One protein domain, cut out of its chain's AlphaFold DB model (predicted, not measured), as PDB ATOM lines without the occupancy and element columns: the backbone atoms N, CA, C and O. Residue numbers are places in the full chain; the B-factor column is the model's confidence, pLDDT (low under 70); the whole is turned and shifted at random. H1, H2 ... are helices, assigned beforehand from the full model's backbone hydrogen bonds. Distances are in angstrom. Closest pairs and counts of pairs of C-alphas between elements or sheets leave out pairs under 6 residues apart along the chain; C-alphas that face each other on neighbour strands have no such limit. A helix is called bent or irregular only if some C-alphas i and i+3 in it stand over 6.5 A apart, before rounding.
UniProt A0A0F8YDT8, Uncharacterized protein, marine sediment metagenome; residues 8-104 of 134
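What this domain is: This is residues 8 to 104 of the 134 residues of an uncharacterized protein of marine sediment metagenome (UniProt A0A0F8YDT8). A long helix, H5, runs through the middle; H4 folds alongside it as the other leg of a helical hairpin, and H3 crosses H5 nearly at right angles on another side. The short helices H1 and H2 lie in an arm leading to H3, of which residues 8 to 18 and 20 to 25 stick out from the body, as do residues 98 to 104, of which 98 to 103 belong to H5. The printed part has 97 residues with five named helices, H1 to H5 in chain order, and no named strand; the class is all helix. It is only just loose, close to compact, with a radius of gyration of the C-alphas of 15.5 A, and its outline is elongated, spanning 48 by 31 by 26 A.

How they stand to each other: H1, residues 8 to 11, touches no helix. A tight link joins it to H2, residues 15 to 20, and the two are apart. A tight link leads on to H3, residues 24 to 41. H2 and H3 are close but not clearly touching, the closest C-alphas being those of Ile 20 and Ile 27, 7.5 A apart; they run the same way at a steep tilt of 46 degrees. A long link of 15 residues, 42 to 56, leads to H4, residues 57 to 69, which is apart from H3. H4 and H5, residues 77 to 103, form a helical hairpin across a short link. They touch, closest at the C-alphas of Leu 61 and Ile 87, 5.2 A apart, and run opposite ways at a shallow tilt of 26 degrees. H3 touches H5 with residues 26 to 33 alone, and H5 touches H3 with residues 85 to 89 alone. Their closest C-alphas, of Val 30 and Lys 85, are 5.1 A apart, and their lines stand about perpendicular, at 85 degrees. In H2, H3, H4 and H5 every O i to N i+4 pair is within hydrogen-bond range; H1 is too short for such a pair.

Where its parts are: H1 begins at C-alpha 8, (153.932, 42.585, 145.357), and measures 5.4 A from first to last C-alpha; H2 measures 6.5 A. H2 is neither bent nor irregular, but only just: C-alphas 17 and 20 are 6.3 A apart. H3 begins at C-alpha 24, (161.413, 67.324, 150.012), and is 25.9 A long. H4 measures 18.4 A. H5, the longest helix, measures 38.4 A and ends at C-alpha 103, (142.516, 54.129, 134.289).

The domain as a whole: The C-alphas farthest apart, of Asn 8 and Glu 72, are 48.0 A apart. Without the stretches that stand free, among them residues 72 to 78, the body has 66 residues and spans 35 by 26 by 22 A. The printed part has no cut. The mean pLDDT of the printed part is 90.7, and residues 73 to 75 are under 70.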
ATOM      1  N   ASN A   8     152.592  42.647 145.922       86.62
ATOM      2  CA  ASN A   8     153.932  42.585 145.357       86.62
ATOM      3  C   ASN A   8     154.171  43.788 144.450       86.62
ATOM      4  O   ASN A   8     155.163  44.484 144.641       86.62
ATOM      5  N   GLU A   9     153.212  44.118 143.585       86.88
ATOM      6  CA  GLU A   9     153.322  45.281 142.698       86.88
ATOM      7  C   GLU A   9     153.424  46.603 143.487       86.88
ATOM      8  O   GLU A   9     154.184  47.497 143.120       86.88
ATOM      9  N   ARG A  10     152.752  46.739 144.644       84.56
ATOM     10  CA  ARG A  10     152.918  47.934 145.501       84.56
ATOM     11  C   ARG A  10     154.341  48.131 146.020       84.56
ATOM     12  O   ARG A  10     154.739  49.270 146.257       84.56
ATOM     13  N   LYS A  11     155.100  47.054 146.242       88.50
ATOM     14  CA  LYS A  11     156.489  47.155 146.729       88.50
ATOM     15  C   LYS A  11     157.426  47.701 145.657       88.50
ATOM     16  O   LYS A  11     158.451  48.283 146.001       88.50
ATOM     17  N   GLU A  12     157.057  47.554 144.390       91.19
ATOM     18  CA  GLU A  12     157.804  48.084 143.249       91.19
ATOM     19  C   GLU A  12     157.574  49.590 143.042       91.19
ATOM     20  O   GLU A  12     158.289  50.222 142.270       91.19
ATOM     21  N   ILE A  13     156.640  50.199 143.788       91.62
ATOM     22  CA  ILE A  13     156.324  51.634 143.736       91.62
ATOM     23  C   ILE A  13     156.651  52.291 145.093       91.62
ATOM     24  O   ILE A  13     155.751  52.696 145.838       91.62
ATOM     25  N   PRO A  14     157.937  52.410 145.473       93.88
ATOM     26  CA  PRO A  14     158.325  52.969 146.762       93.88
ATOM     27  C   PRO A  14     158.195  54.505 146.777       93.88
ATOM     28  O   PRO A  14     159.179  55.227 146.647       93.88
ATOM     29  N   ILE A  15     156.976  55.025 146.969       93.62
ATOM     30  CA  ILE A  15     156.669  56.470 146.893       93.62
ATOM     31  C   ILE A  15     157.557  57.305 147.826       93.62
ATOM     32  O   ILE A  15     158.122  58.318 147.413       93.62
ATOM     33  N   PHE A  16     157.689  56.897 149.093       95.44
ATOM     34  CA  PHE A  16     158.445  57.689 150.060       95.44
ATOM     35  C   PHE A  16     159.940  57.704 149.730       95.44
ATOM     36  O   PHE A  16     160.503  58.774 149.532       95.44
ATOM     37  N   SER A  17     160.571  56.531 149.628       96.56
ATOM     38  CA  SER A  17     162.023  56.417 149.446       96.56
ATOM     39  C   SER A  17     162.505  56.656 148.012       96.56
ATOM     40  O   SER A  17     163.699  56.848 147.810       96.56
ATOM     41  N   GLY A  18     161.609  56.601 147.022       95.25
ATOM     42  CA  GLY A  18     161.914  56.791 145.600       95.25
ATOM     43  C   GLY A  18     161.511  58.156 145.040       95.25
ATOM     44  O   GLY A  18     161.835  58.460 143.897       95.25
ATOM     45  N   PHE A  19     160.801  58.984 145.817       95.38
ATOM     46  CA  PHE A  19     160.390  60.319 145.378       95.38
ATOM     47  C   PHE A  19     160.372  61.336 146.523       95.38
ATOM     48  O   PHE A  19     161.127  62.309 146.483       95.38
ATOM     49  N   ILE A  20     159.573  61.102 147.572       96.56
ATOM     50  CA  ILE A  20     159.395  62.089 148.655       96.56
ATOM     51  C   ILE A  20     160.719  62.408 149.362       96.56
ATOM     52  O   ILE A  20     161.026  63.576 149.588       96.56
ATOM     53  N   SER A  21     161.529  61.394 149.673       96.94
ATOM     54  CA  SER A  21     162.819  61.578 150.344       96.94
ATOM     55  C   SER A  21     163.888  62.213 149.458       96.94
ATOM     56  O   SER A  21     164.861  62.741 149.985       96.94
ATOM     57  N   TYR A  22     163.747  62.146 148.131       97.31
ATOM     58  CA  TYR A  22     164.714  62.732 147.199       97.31
ATOM     59  C   TYR A  22     164.500  64.232 147.018       97.31
ATOM     60  O   TYR A  22     165.468  64.973 146.861       97.31
ATOM     61  N   PHE A  23     163.243  64.685 147.051       97.44
ATOM     62  CA  PHE A  23     162.882  66.046 146.653       97.44
ATOM     63  C   PHE A  23     161.998  66.787 147.675       97.44
ATOM     64  O   PHE A  23     161.022  67.424 147.264       97.44
ATOM     65  N   PRO A  24     162.298  66.756 148.992       97.25
ATOM     66  CA  PRO A  24     161.413  67.324 150.012       97.25
ATOM     67  C   PRO A  24     161.136  68.820 149.791       97.25
ATOM     68  O   PRO A  24     159.978  69.241 149.791       97.25
ATOM     69  N   ASP A  25     162.174  69.611 149.509       97.69
ATOM     70  CA  ASP A  25     162.038  71.057 149.294       97.69
ATOM     71  C   ASP A  25     161.293  71.387 147.998       97.69
ATOM     72  O   ASP A  25     160.473  72.306 147.964       97.69
ATOM     73  N   ALA A  26     161.529  70.623 146.927       97.44
ATOM     74  CA  ALA A  26     160.847  70.833 145.653       97.44
ATOM     75  C   ALA A  26     159.349  70.503 145.759       97.44
ATOM     76  O   ALA A  26     158.513  71.243 145.239       97.44
ATOM     77  N   ILE A  27     158.993  69.440 146.487       97.81
ATOM     78  CA  ILE A  27     157.595  69.081 146.755       97.81
ATOM     79  C   ILE A  27     156.917  70.178 147.582       97.81
ATOM     80  O   ILE A  27     155.825  70.623 147.226       97.81
ATOM     81  N   ALA A  28     157.571  70.671 148.639       97.62
ATOM     82  CA  ALA A  28     157.053  71.779 149.442       97.62
ATOM     83  C   ALA A  28     156.871  73.061 148.608       97.62
ATOM     84  O   ALA A  28     155.861  73.756 148.724       97.62
ATOM     85  N   ALA A  29     157.816  73.345 147.712       97.38
ATOM     86  CA  ALA A  29     157.767  74.458 146.774       97.38
ATOM     87  C   ALA A  29     156.564  74.374 145.814       97.38
ATOM     88  O   ALA A  29     155.864  75.374 145.631       97.38
ATOM     89  N   VAL A  30     156.291  73.199 145.239       97.62
ATOM     90  CA  VAL A  30     155.122  72.959 144.373       97.62
ATOM     91  C   VAL A  30     153.816  73.029 145.173       97.62
ATOM     92  O   VAL A  30     152.849  73.638 144.720       97.62
ATOM     93  N   ALA A  31     153.783  72.489 146.394       96.94
ATOM     94  CA  ALA A  31     152.619  72.599 147.275       96.94
ATOM     95  C   ALA A  31     152.309  74.065 147.643       96.94
ATOM     96  O   ALA A  31     151.151  74.486 147.613       96.94
ATOM     97  N   SER A  32     153.340  74.872 147.916       96.44
ATOM     98  CA  SER A  32     153.198  76.316 148.143       96.44
ATOM     99  C   SER A  32     152.656  77.045 146.908       96.44
ATOM    100  O   SER A  32     151.832  77.949 147.049       96.44
ATOM    101  N   HIS A  33     153.062  76.637 145.701       95.69
ATOM    102  CA  HIS A  33     152.506  77.172 144.456       95.69
ATOM    103  C   HIS A  33     150.996  76.902 144.354       95.69
ATOM    104  O   HIS A  33     150.236  77.830 144.074       95.69
ATOM    105  N   SER A  34     150.546  75.683 144.679       95.50
ATOM    106  CA  SER A  34     149.114  75.354 144.750       95.50
ATOM    107  C   SER A  34     148.364  76.254 145.735       95.50
ATOM    108  O   SER A  34     147.313  76.783 145.388       95.50
ATOM    109  N   PHE A  35     148.916  76.478 146.933       95.69
ATOM    110  CA  PHE A  35     148.307  77.359 147.937       95.69
ATOM    111  C   PHE A  35     148.151  78.796 147.427       95.69
ATOM    112  O   PHE A  35     147.048  79.333 147.431       95.69
ATOM    113  N   LYS A  36     149.232  79.404 146.917       94.31
ATOM    114  CA  LYS A  36     149.198  80.774 146.375       94.31
ATOM    115  C   LYS A  36     148.217  80.908 145.207       94.31
ATOM    116  O   LYS A  36     147.525  81.916 145.094       94.31
ATOM    117  N   SER A  37     148.169  79.902 144.334       91.81
ATOM    118  CA  SER A  37     147.235  79.866 143.208       91.81
ATOM    119  C   SER A  37     145.782  79.775 143.689       91.81
ATOM    120  O   SER A  37     144.931  80.523 143.209       91.81
ATOM    121  N   ASN A  38     145.502  78.942 144.698       94.44
ATOM    122  CA  ASN A  38     144.176  78.841 145.304       94.44
ATOM    123  C   ASN A  38     143.747  80.160 145.954       94.44
ATOM    124  O   ASN A  38     142.667  80.640 145.648       94.44
ATOM    125  N   GLU A  39     144.602  80.797 146.756       94.94
ATOM    126  CA  GLU A  39     144.288  82.102 147.360       94.94
ATOM    127  C   GLU A  39     143.976  83.176 146.307       94.94
ATOM    128  O   GLU A  39     143.105  84.020 146.506       94.94
ATOM    129  N   LYS A  40     144.658  83.135 145.154       91.50
ATOM    130  CA  LYS A  40     144.423  84.063 144.042       91.50
ATOM    131  C   LYS A  40     143.098  83.802 143.317       91.50
ATOM    132  O   LYS A  40     142.439  84.754 142.905       91.50
ATOM    133  N   HIS A  41     142.750  82.537 143.084       89.81
ATOM    134  CA  HIS A  41     141.646  82.153 142.194       89.81
ATOM    135  C   HIS A  41     140.358  81.720 142.917       89.81
ATOM    136  O   HIS A  41     139.286  81.768 142.307       89.81
ATOM    137  N   ASN A  42     140.469  81.322 144.187       91.81
ATOM    138  CA  ASN A  42     139.417  80.816 145.075       91.81
ATOM    139  C   ASN A  42     139.596  81.397 146.505       91.81
ATOM    140  O   ASN A  42     139.796  80.646 147.465       91.81
ATOM    141  N   PRO A  43     139.606  82.734 146.671       94.12
ATOM    142  CA  PRO A  43     139.927  83.361 147.952       94.12
ATOM    143  C   PRO A  43     138.951  82.936 149.058       94.12
ATOM    144  O   PRO A  43     137.738  83.087 148.919       94.12
ATOM    145  N   GLY A  44     139.491  82.444 150.176       93.75
ATOM    146  CA  GLY A  44     138.712  82.009 151.342       93.75
ATOM    147  C   GLY A  44     138.155  80.584 151.259       93.75
ATOM    148  O   GLY A  44     137.551  80.115 152.225       93.75
ATOM    149  N   GLU A  45     138.370  79.876 150.150       94.88
ATOM    150  CA  GLU A  45     137.995  78.469 150.016       94.88
ATOM    151  C   GLU A  45     139.136  77.538 150.462       94.88
ATOM    152  O   GLU A  45     140.314  77.875 150.302       94.88
ATOM    153  N   PRO A  46     138.832  76.328 150.971       96.00
ATOM    154  CA  PRO A  46     139.851  75.314 151.220       96.00
ATOM    155  C   PRO A  46     140.680  75.012 149.964       96.00
ATOM    156  O   PRO A  46     140.162  75.043 148.847       96.00
ATOM    157  N   LEU A  47     141.957  74.661 150.148       95.62
ATOM    158  CA  LEU A  47     142.859  74.325 149.047       95.62
ATOM    159  C   LEU A  47     142.296  73.177 148.194       95.62
ATOM    160  O   LEU A  47     142.157  72.052 148.676       95.62
ATOM    161  N   HIS A  48     142.043  73.450 146.915       93.81
ATOM    162  CA  HIS A  48     141.611  72.441 145.954       93.81
ATOM    163  C   HIS A  48     142.111  72.758 144.541       93.81
ATOM    164  O   HIS A  48     142.447  73.894 144.205       93.81
ATOM    165  N   TRP A  49     142.156  71.735 143.686       92.50
ATOM    166  CA  TRP A  49     142.423  71.926 142.263       92.50
ATOM    167  C   TRP A  49     141.106  72.159 141.510       92.50
ATOM    168  O   TRP A  49     140.388  71.211 141.193       92.50
ATOM    169  N   ALA A  50     140.810  73.428 141.208       89.06
ATOM    170  CA  ALA A  50     139.707  73.835 140.334       89.06
ATOM    171  C   ALA A  50     140.040  73.514 138.862       89.06
ATOM    172  O   ALA A  50     140.649  74.312 138.146       89.06
ATOM    173  N   ARG A  51     139.718  72.288 138.433       87.19
ATOM    174  CA  ARG A  51     140.067  71.748 137.102       87.19
ATOM    175  C   ARG A  51     139.415  72.504 135.947       87.19
ATOM    176  O   ARG A  51     140.000  72.611 134.878       87.19
ATOM    177  N   ASP A  52     138.240  73.068 136.182       83.50
ATOM    178  CA  ASP A  52     137.502  73.927 135.256       83.50
ATOM    179  C   ASP A  52     138.220  75.257 134.963       83.50
ATOM    180  O   ASP A  52     138.033  75.838 133.897       83.50
ATOM    181  N   LYS A  53     139.080  75.718 135.878       78.38
ATOM    182  CA  LYS A  53     139.868  76.954 135.733       78.38
ATOM    183  C   LYS A  53     141.288  76.715 135.208       78.38
ATOM    184  O   LYS A  53     142.011  77.671 134.937       78.38
ATOM    185  N   SER A  54     141.715  75.457 135.093       77.81
ATOM    186  CA  SER A  54     143.078  75.074 134.723       77.81
ATOM    187  C   SER A  54     143.018  74.011 133.627       77.81
ATOM    188  O   SER A  54     143.108  72.815 133.890       77.81
ATOM    189  N   THR A  55     142.815  74.462 132.389       85.50
ATOM    190  CA  THR A  55     142.556  73.594 131.226       85.50
ATOM    191  C   THR A  55     143.689  73.593 130.197       85.50
ATOM    192  O   THR A  55     143.694  72.774 129.289       85.50
ATOM    193  N   ASP A  56     144.666  74.491 130.327       89.19
ATOM    194  CA  ASP A  56     145.704  74.791 129.334       89.19
ATOM    195  C   ASP A  56     147.087  74.230 129.716       89.19
ATOM    196  O   ASP A  56     148.097  74.920 129.588       89.19
ATOM    197  N   GLN A  57     147.154  72.997 130.230       90.81
ATOM    198  CA  GLN A  57     148.352  72.497 130.923       90.81
ATOM    199  C   GLN A  57     149.627  72.559 130.073       90.81
ATOM    200  O   GLN A  57     150.621  73.146 130.507       90.81
ATOM    201  N   LEU A  58     149.587  72.007 128.857       89.06
ATOM    202  CA  LEU A  58     150.743  71.955 127.957       89.06
ATOM    203  C   LEU A  58     151.155  73.336 127.436       89.06
ATOM    204  O   LEU A  58     152.347  73.621 127.335       89.06
ATOM    205  N   ASP A  59     150.189  74.205 127.145       91.06
ATOM    206  CA  ASP A  59     150.470  75.560 126.667       91.06
ATOM    207  C   ASP A  59     151.075  76.433 127.780       91.06
ATOM    208  O   ASP A  59     152.097  77.092 127.582       91.06
ATOM    209  N   ALA A  60     150.512  76.369 128.991       90.12
ATOM    210  CA  ALA A  60     151.066  77.042 130.161       90.12
ATOM    211  C   ALA A  60     152.473  76.528 130.503       90.12
ATOM    212  O   ALA A  60     153.368  77.319 130.796       90.12
ATOM    213  N   LEU A  61     152.697  75.212 130.417       93.38
ATOM    214  CA  LEU A  61     154.016  74.608 130.602       93.38
ATOM    215  C   LEU A  61     155.027  75.125 129.570       93.38
ATOM    216  O   LEU A  61     156.138  75.502 129.942       93.38
ATOM    217  N   ALA A  62     154.645  75.183 128.291       91.50
ATOM    218  CA  ALA A  62     155.510  75.675 127.221       91.50
ATOM    219  C   ALA A  62     155.860  77.163 127.395       91.50
ATOM    220  O   ALA A  62     157.016  77.552 127.191       91.50
ATOM    221  N   ARG A  63     154.902  77.990 127.840       92.19
ATOM    222  CA  ARG A  63     155.152  79.397 128.190       92.19
ATOM    223  C   ARG A  63     156.184  79.526 129.306       92.19
ATOM    224  O   ARG A  63     157.175  80.228 129.121       92.19
ATOM    225  N   HIS A  64     156.033  78.781 130.400       92.31
ATOM    226  CA  HIS A  64     156.994  78.829 131.506       92.31
ATOM    227  C   HIS A  64     158.380  78.285 131.134       92.31
ATOM    228  O   HIS A  64     159.385  78.821 131.596       92.31
ATOM    229  N   LEU A  65     158.469  77.259 130.280       91.38
ATOM    230  CA  LEU A  65     159.755  76.792 129.742       91.38
ATOM    231  C   LEU A  65     160.442  77.858 128.883       91.38
ATOM    232  O   LEU A  65     161.658  78.022 128.958       91.38
ATOM    233  N   THR A  66     159.664  78.590 128.086       90.31
ATOM    234  CA  THR A  66     160.175  79.694 127.266       90.31
ATOM    235  C   THR A  66     160.693  80.824 128.155       90.31
ATOM    236  O   THR A  66     161.825  81.267 127.972       90.31
ATOM    237  N   GLU A  67     159.919  81.229 129.167       88.81
ATOM    238  CA  GLU A  67     160.326  82.214 130.181       88.81
ATOM    239  C   GLU A  67     161.607  81.777 130.909       88.81
ATOM    240  O   GLU A  67     162.520  82.577 131.108       88.81
ATOM    241  N   LEU A  68     161.721  80.487 131.246       88.75
ATOM    242  CA  LEU A  68     162.911  79.914 131.875       88.75
ATOM    243  C   LEU A  68     164.141  79.988 130.957       88.75
ATOM    244  O   LEU A  68     165.240  80.244 131.442       88.75
ATOM    245  N   GLY A  69     163.968  79.772 129.651       84.00
ATOM    246  CA  GLY A  69     165.038  79.878 128.654       84.00
ATOM    247  C   GLY A  69     165.496  81.314 128.374       84.00
ATOM    248  O   GLY A  69     166.589  81.507 127.848       84.00
ATOM    249  N   MET A  70     164.684  82.311 128.738       84.19
ATOM    250  CA  MET A  70     164.997  83.741 128.601       84.19
ATOM    251  C   MET A  70     165.718  84.326 129.820       84.19
ATOM    252  O   MET A  70     166.164  85.471 129.775       84.19
ATOM    253  N   LEU A  71     165.838  83.567 130.910       81.81
ATOM    254  CA  LEU A  71     166.579  83.990 132.092       81.81
ATOM    255  C   LEU A  71     168.069  84.178 131.757       81.81
ATOM    256  O   LEU A  71     168.736  83.244 131.314       81.81
ATOM    257  N   GLU A  72     168.585  85.391 131.979       74.31
ATOM    258  CA  GLU A  72     169.993  85.739 131.743       74.31
ATOM    259  C   GLU A  72     170.960  84.879 132.577       74.31
ATOM    260  O   GLU A  72     170.563  84.206 133.524       74.31
ATOM    261  N   ALA A  73     172.260  84.932 132.259       62.03
ATOM    262  CA  ALA A  73     173.313  84.119 132.883       62.03
ATOM    263  C   ALA A  73     173.461  84.292 134.414       62.03
ATOM    264  O   ALA A  73     174.094  83.456 135.059       62.03
ATOM    265  N   ASN A  74     172.865  85.336 135.000       59.88
ATOM    266  CA  ASN A  74     172.725  85.509 136.445       59.88
ATOM    267  C   ASN A  74     171.256  85.781 136.808       59.88
ATOM    268  O   ASN A  74     170.901  86.912 137.150       59.88
ATOM    269  N   PRO A  75     170.373  84.780 136.683       63.84
ATOM    270  CA  PRO A  75     168.976  84.991 136.977       63.84
ATOM    271  C   PRO A  75     168.775  85.039 138.483       63.84
ATOM    272  O   PRO A  75     169.379  84.261 139.225       63.84
ATOM    273  N   GLU A  76     167.885  85.921 138.934       82.31
ATOM    274  CA  GLU A  76     167.433  85.909 140.317       82.31
ATOM    275  C   GLU A  76     166.938  84.493 140.647       82.31
ATOM    276  O   GLU A  76     165.950  84.011 140.084       82.31
ATOM    277  N   ILE A  77     167.660  83.798 141.534       82.38
ATOM    278  CA  ILE A  77     167.406  82.391 141.881       82.38
ATOM    279  C   ILE A  77     165.943  82.185 142.286       82.38
ATOM    280  O   ILE A  77     165.349  81.156 141.968       82.38
ATOM    281  N   MET A  78     165.336  83.197 142.911       84.12
ATOM    282  CA  MET A  78     163.926  83.182 143.282       84.12
ATOM    283  C   MET A  78     162.993  83.160 142.060       84.12
ATOM    284  O   MET A  78     162.076  82.343 142.018       84.12
ATOM    285  N   GLY A  79     163.258  83.979 141.037       86.94
ATOM    286  CA  GLY A  79     162.487  83.980 139.788       86.94
ATOM    287  C   GLY A  79     162.571  82.639 139.056       86.94
ATOM    288  O   GLY A  79     161.555  82.094 138.623       86.94
ATOM    289  N   LYS A  80     163.766  82.035 139.019       91.69
ATOM    290  CA  LYS A  80     163.959  80.684 138.469       91.69
ATOM    291  C   LYS A  80     163.140  79.633 139.224       91.69
ATOM    292  O   LYS A  80     162.529  78.767 138.603       91.69
ATOM    293  N   ILE A  81     163.113  79.705 140.555       92.19
ATOM    294  CA  ILE A  81     162.342  78.786 141.400       92.19
ATOM    295  C   ILE A  81     160.834  78.913 141.135       92.19
ATOM    296  O   ILE A  81     160.158  77.889 141.044       92.19
ATOM    297  N   GLU A  82     160.292  80.125 140.994       92.69
ATOM    298  CA  GLU A  82     158.858  80.316 140.719       92.69
ATOM    299  C   GLU A  82     158.443  79.730 139.359       92.69
ATOM    300  O   GLU A  82     157.430  79.031 139.286       92.69
ATOM    301  N   LEU A  83     159.260  79.911 138.313       93.50
ATOM    302  CA  LEU A  83     159.023  79.290 137.003       93.50
ATOM    303  C   LEU A  83     159.089  77.760 137.070       93.50
ATOM    304  O   LEU A  83     158.205  77.074 136.560       93.50
ATOM    305  N   LEU A  84     160.103  77.209 137.745       95.75
ATOM    306  CA  LEU A  84     160.258  75.760 137.892       95.75
ATOM    307  C   LEU A  84     159.089  75.123 138.654       95.75
ATOM    308  O   LEU A  84     158.619  74.061 138.250       95.75
ATOM    309  N   LYS A  85     158.576  75.772 139.710       96.25
ATOM    310  CA  LYS A  85     157.373  75.308 140.424       96.25
ATOM    311  C   LYS A  85     156.178  75.193 139.479       96.25
ATOM    312  O   LYS A  85     155.494  74.173 139.501       96.25
ATOM    313  N   ALA A  86     155.949  76.214 138.652       94.50
ATOM    314  CA  ALA A  86     154.842  76.231 137.702       94.50
ATOM    315  C   ALA A  86     154.997  75.134 136.634       94.50
ATOM    316  O   ALA A  86     154.046  74.400 136.376       94.50
ATOM    317  N   ILE A  87     156.200  74.953 136.077       96.12
ATOM    318  CA  ILE A  87     156.500  73.885 135.104       96.12
ATOM    319  C   ILE A  87     156.214  72.503 135.700       96.12
ATOM    320  O   ILE A  87     155.490  71.712 135.097       96.12
ATOM    321  N   VAL A  88     156.755  72.216 136.889       97.38
ATOM    322  CA  VAL A  88     156.565  70.918 137.556       97.38
ATOM    323  C   VAL A  88     155.089  70.682 137.856       97.38
ATOM    324  O   VAL A  88     154.575  69.605 137.560       97.38
ATOM    325  N   TRP A  89     154.385  71.691 138.379       96.75
ATOM    326  CA  TRP A  89     152.958  71.586 138.673       96.75
ATOM    327  C   TRP A  89     152.141  71.262 137.414       96.75
ATOM    328  O   TRP A  89     151.334  70.333 137.432       96.75
ATOM    329  N   ARG A  90     152.394  71.966 136.300       96.50
ATOM    330  CA  ARG A  90     151.700  71.736 135.020       96.50
ATOM    331  C   ARG A  90     151.990  70.348 134.446       96.50
ATOM    332  O   ARG A  90     151.069  69.678 133.991       96.50
ATOM    333  N   GLY A  91     153.237  69.883 134.532       96.44
ATOM    334  CA  GLY A  91     153.611  68.533 134.103       96.44
ATOM    335  C   GLY A  91     152.936  67.437 134.934       96.44
ATOM    336  O   GLY A  91     152.442  66.459 134.379       96.44
ATOM    337  N   MET A  92     152.855  67.614 136.258       95.62
ATOM    338  CA  MET A  92     152.142  66.681 137.142       95.62
ATOM    339  C   MET A  92     150.632  66.677 136.885       95.62
ATOM    340  O   MET A  92     150.022  65.609 136.903       95.62
ATOM    341  N   ALA A  93     150.034  67.845 136.633       94.81
ATOM    342  CA  ALA A  93     148.619  67.962 136.298       94.81
ATOM    343  C   ALA A  93     148.281  67.201 135.005       94.81
ATOM    344  O   ALA A  93     147.354  66.393 135.000       94.81
ATOM    345  N   GLU A  94     149.068  67.395 133.944       94.88
ATOM    346  CA  GLU A  94     148.896  66.682 132.672       94.88
ATOM    347  C   GLU A  94     149.068  65.163 132.834       94.88
ATOM    348  O   GLU A  94     148.246  64.378 132.351       94.88
ATOM    349  N   LEU A  95     150.103  64.737 133.569       94.62
ATOM    350  CA  LEU A  95     150.339  63.324 133.860       94.62
ATOM    351  C   LEU A  95     149.157  62.708 134.620       94.62
ATOM    352  O   LEU A  95     148.706  61.618 134.274       94.62
ATOM    353  N   GLN A  96     148.624  63.410 135.624       93.81
ATOM    354  CA  GLN A  96     147.480  62.947 136.407       93.81
ATOM    355  C   GLN A  96     146.225  62.789 135.538       93.81
ATOM    356  O   GLN A  96     145.568  61.753 135.620       93.81
ATOM    357  N   LEU A  97     145.912  63.773 134.688       91.56
ATOM    358  CA  LEU A  97     144.775  63.699 133.761       91.56
ATOM    359  C   LEU A  97     144.932  62.531 132.780       91.56
ATOM    360  O   LEU A  97     143.998  61.757 132.582       91.56
ATOM    361  N   THR A  98     146.133  62.345 132.231       90.69
ATOM    362  CA  THR A  98     146.435  61.242 131.306       90.69
ATOM    363  C   THR A  98     146.272  59.877 131.979       90.69
ATOM    364  O   THR A  98     145.662  58.969 131.415       90.69
ATOM    365  N   ILE A  99     146.772  59.725 133.209       89.81
ATOM    366  CA  ILE A  99     146.628  58.493 133.998       89.81
ATOM    367  C   ILE A  99     145.157  58.221 134.333       89.81
ATOM    368  O   ILE A  99     144.736  57.067 134.360       89.81
ATOM    369  N   GLU A 100     144.357  59.250 134.604       89.75
ATOM    370  CA  GLU A 100     142.919  59.092 134.853       89.75
ATOM    371  C   GLU A 100     142.168  58.616 133.611       89.75
ATOM    372  O   GLU A 100     141.328  57.720 133.723       89.75
ATOM    373  N   VAL A 101     142.512  59.143 132.433       87.12
ATOM    374  CA  VAL A 101     141.994  58.641 131.153       87.12
ATOM    375  C   VAL A 101     142.385  57.174 130.966       87.12
ATOM    376  O   VAL A 101     141.517  56.347 130.706       87.12
ATOM    377  N   ALA A 102     143.657  56.823 131.180       84.50
ATOM    378  CA  ALA A 102     144.139  55.446 131.039       84.50
ATOM    379  C   ALA A 102     143.502  54.464 132.043       84.50
ATOM    380  O   ALA A 102     143.300  53.295 131.721       84.50
ATOM    381  N   ASN A 103     143.174  54.930 133.252       81.88
ATOM    382  CA  ASN A 103     142.516  54.129 134.289       81.88
ATOM    383  C   ASN A 103     140.994  54.048 134.126       81.88
ATOM    384  O   ASN A 103     140.352  53.254 134.817       81.88
ATOM    385  N   THR A 104     140.401  54.875 133.265       78.62
ATOM    386  CA  THR A 104     138.974  54.795 132.976       78.62
ATOM    387  C   THR A 104     138.755  53.587 132.063       78.62
ATOM    388  O   THR A 104     139.279  53.573 130.947       78.62
TER     389      THR A 104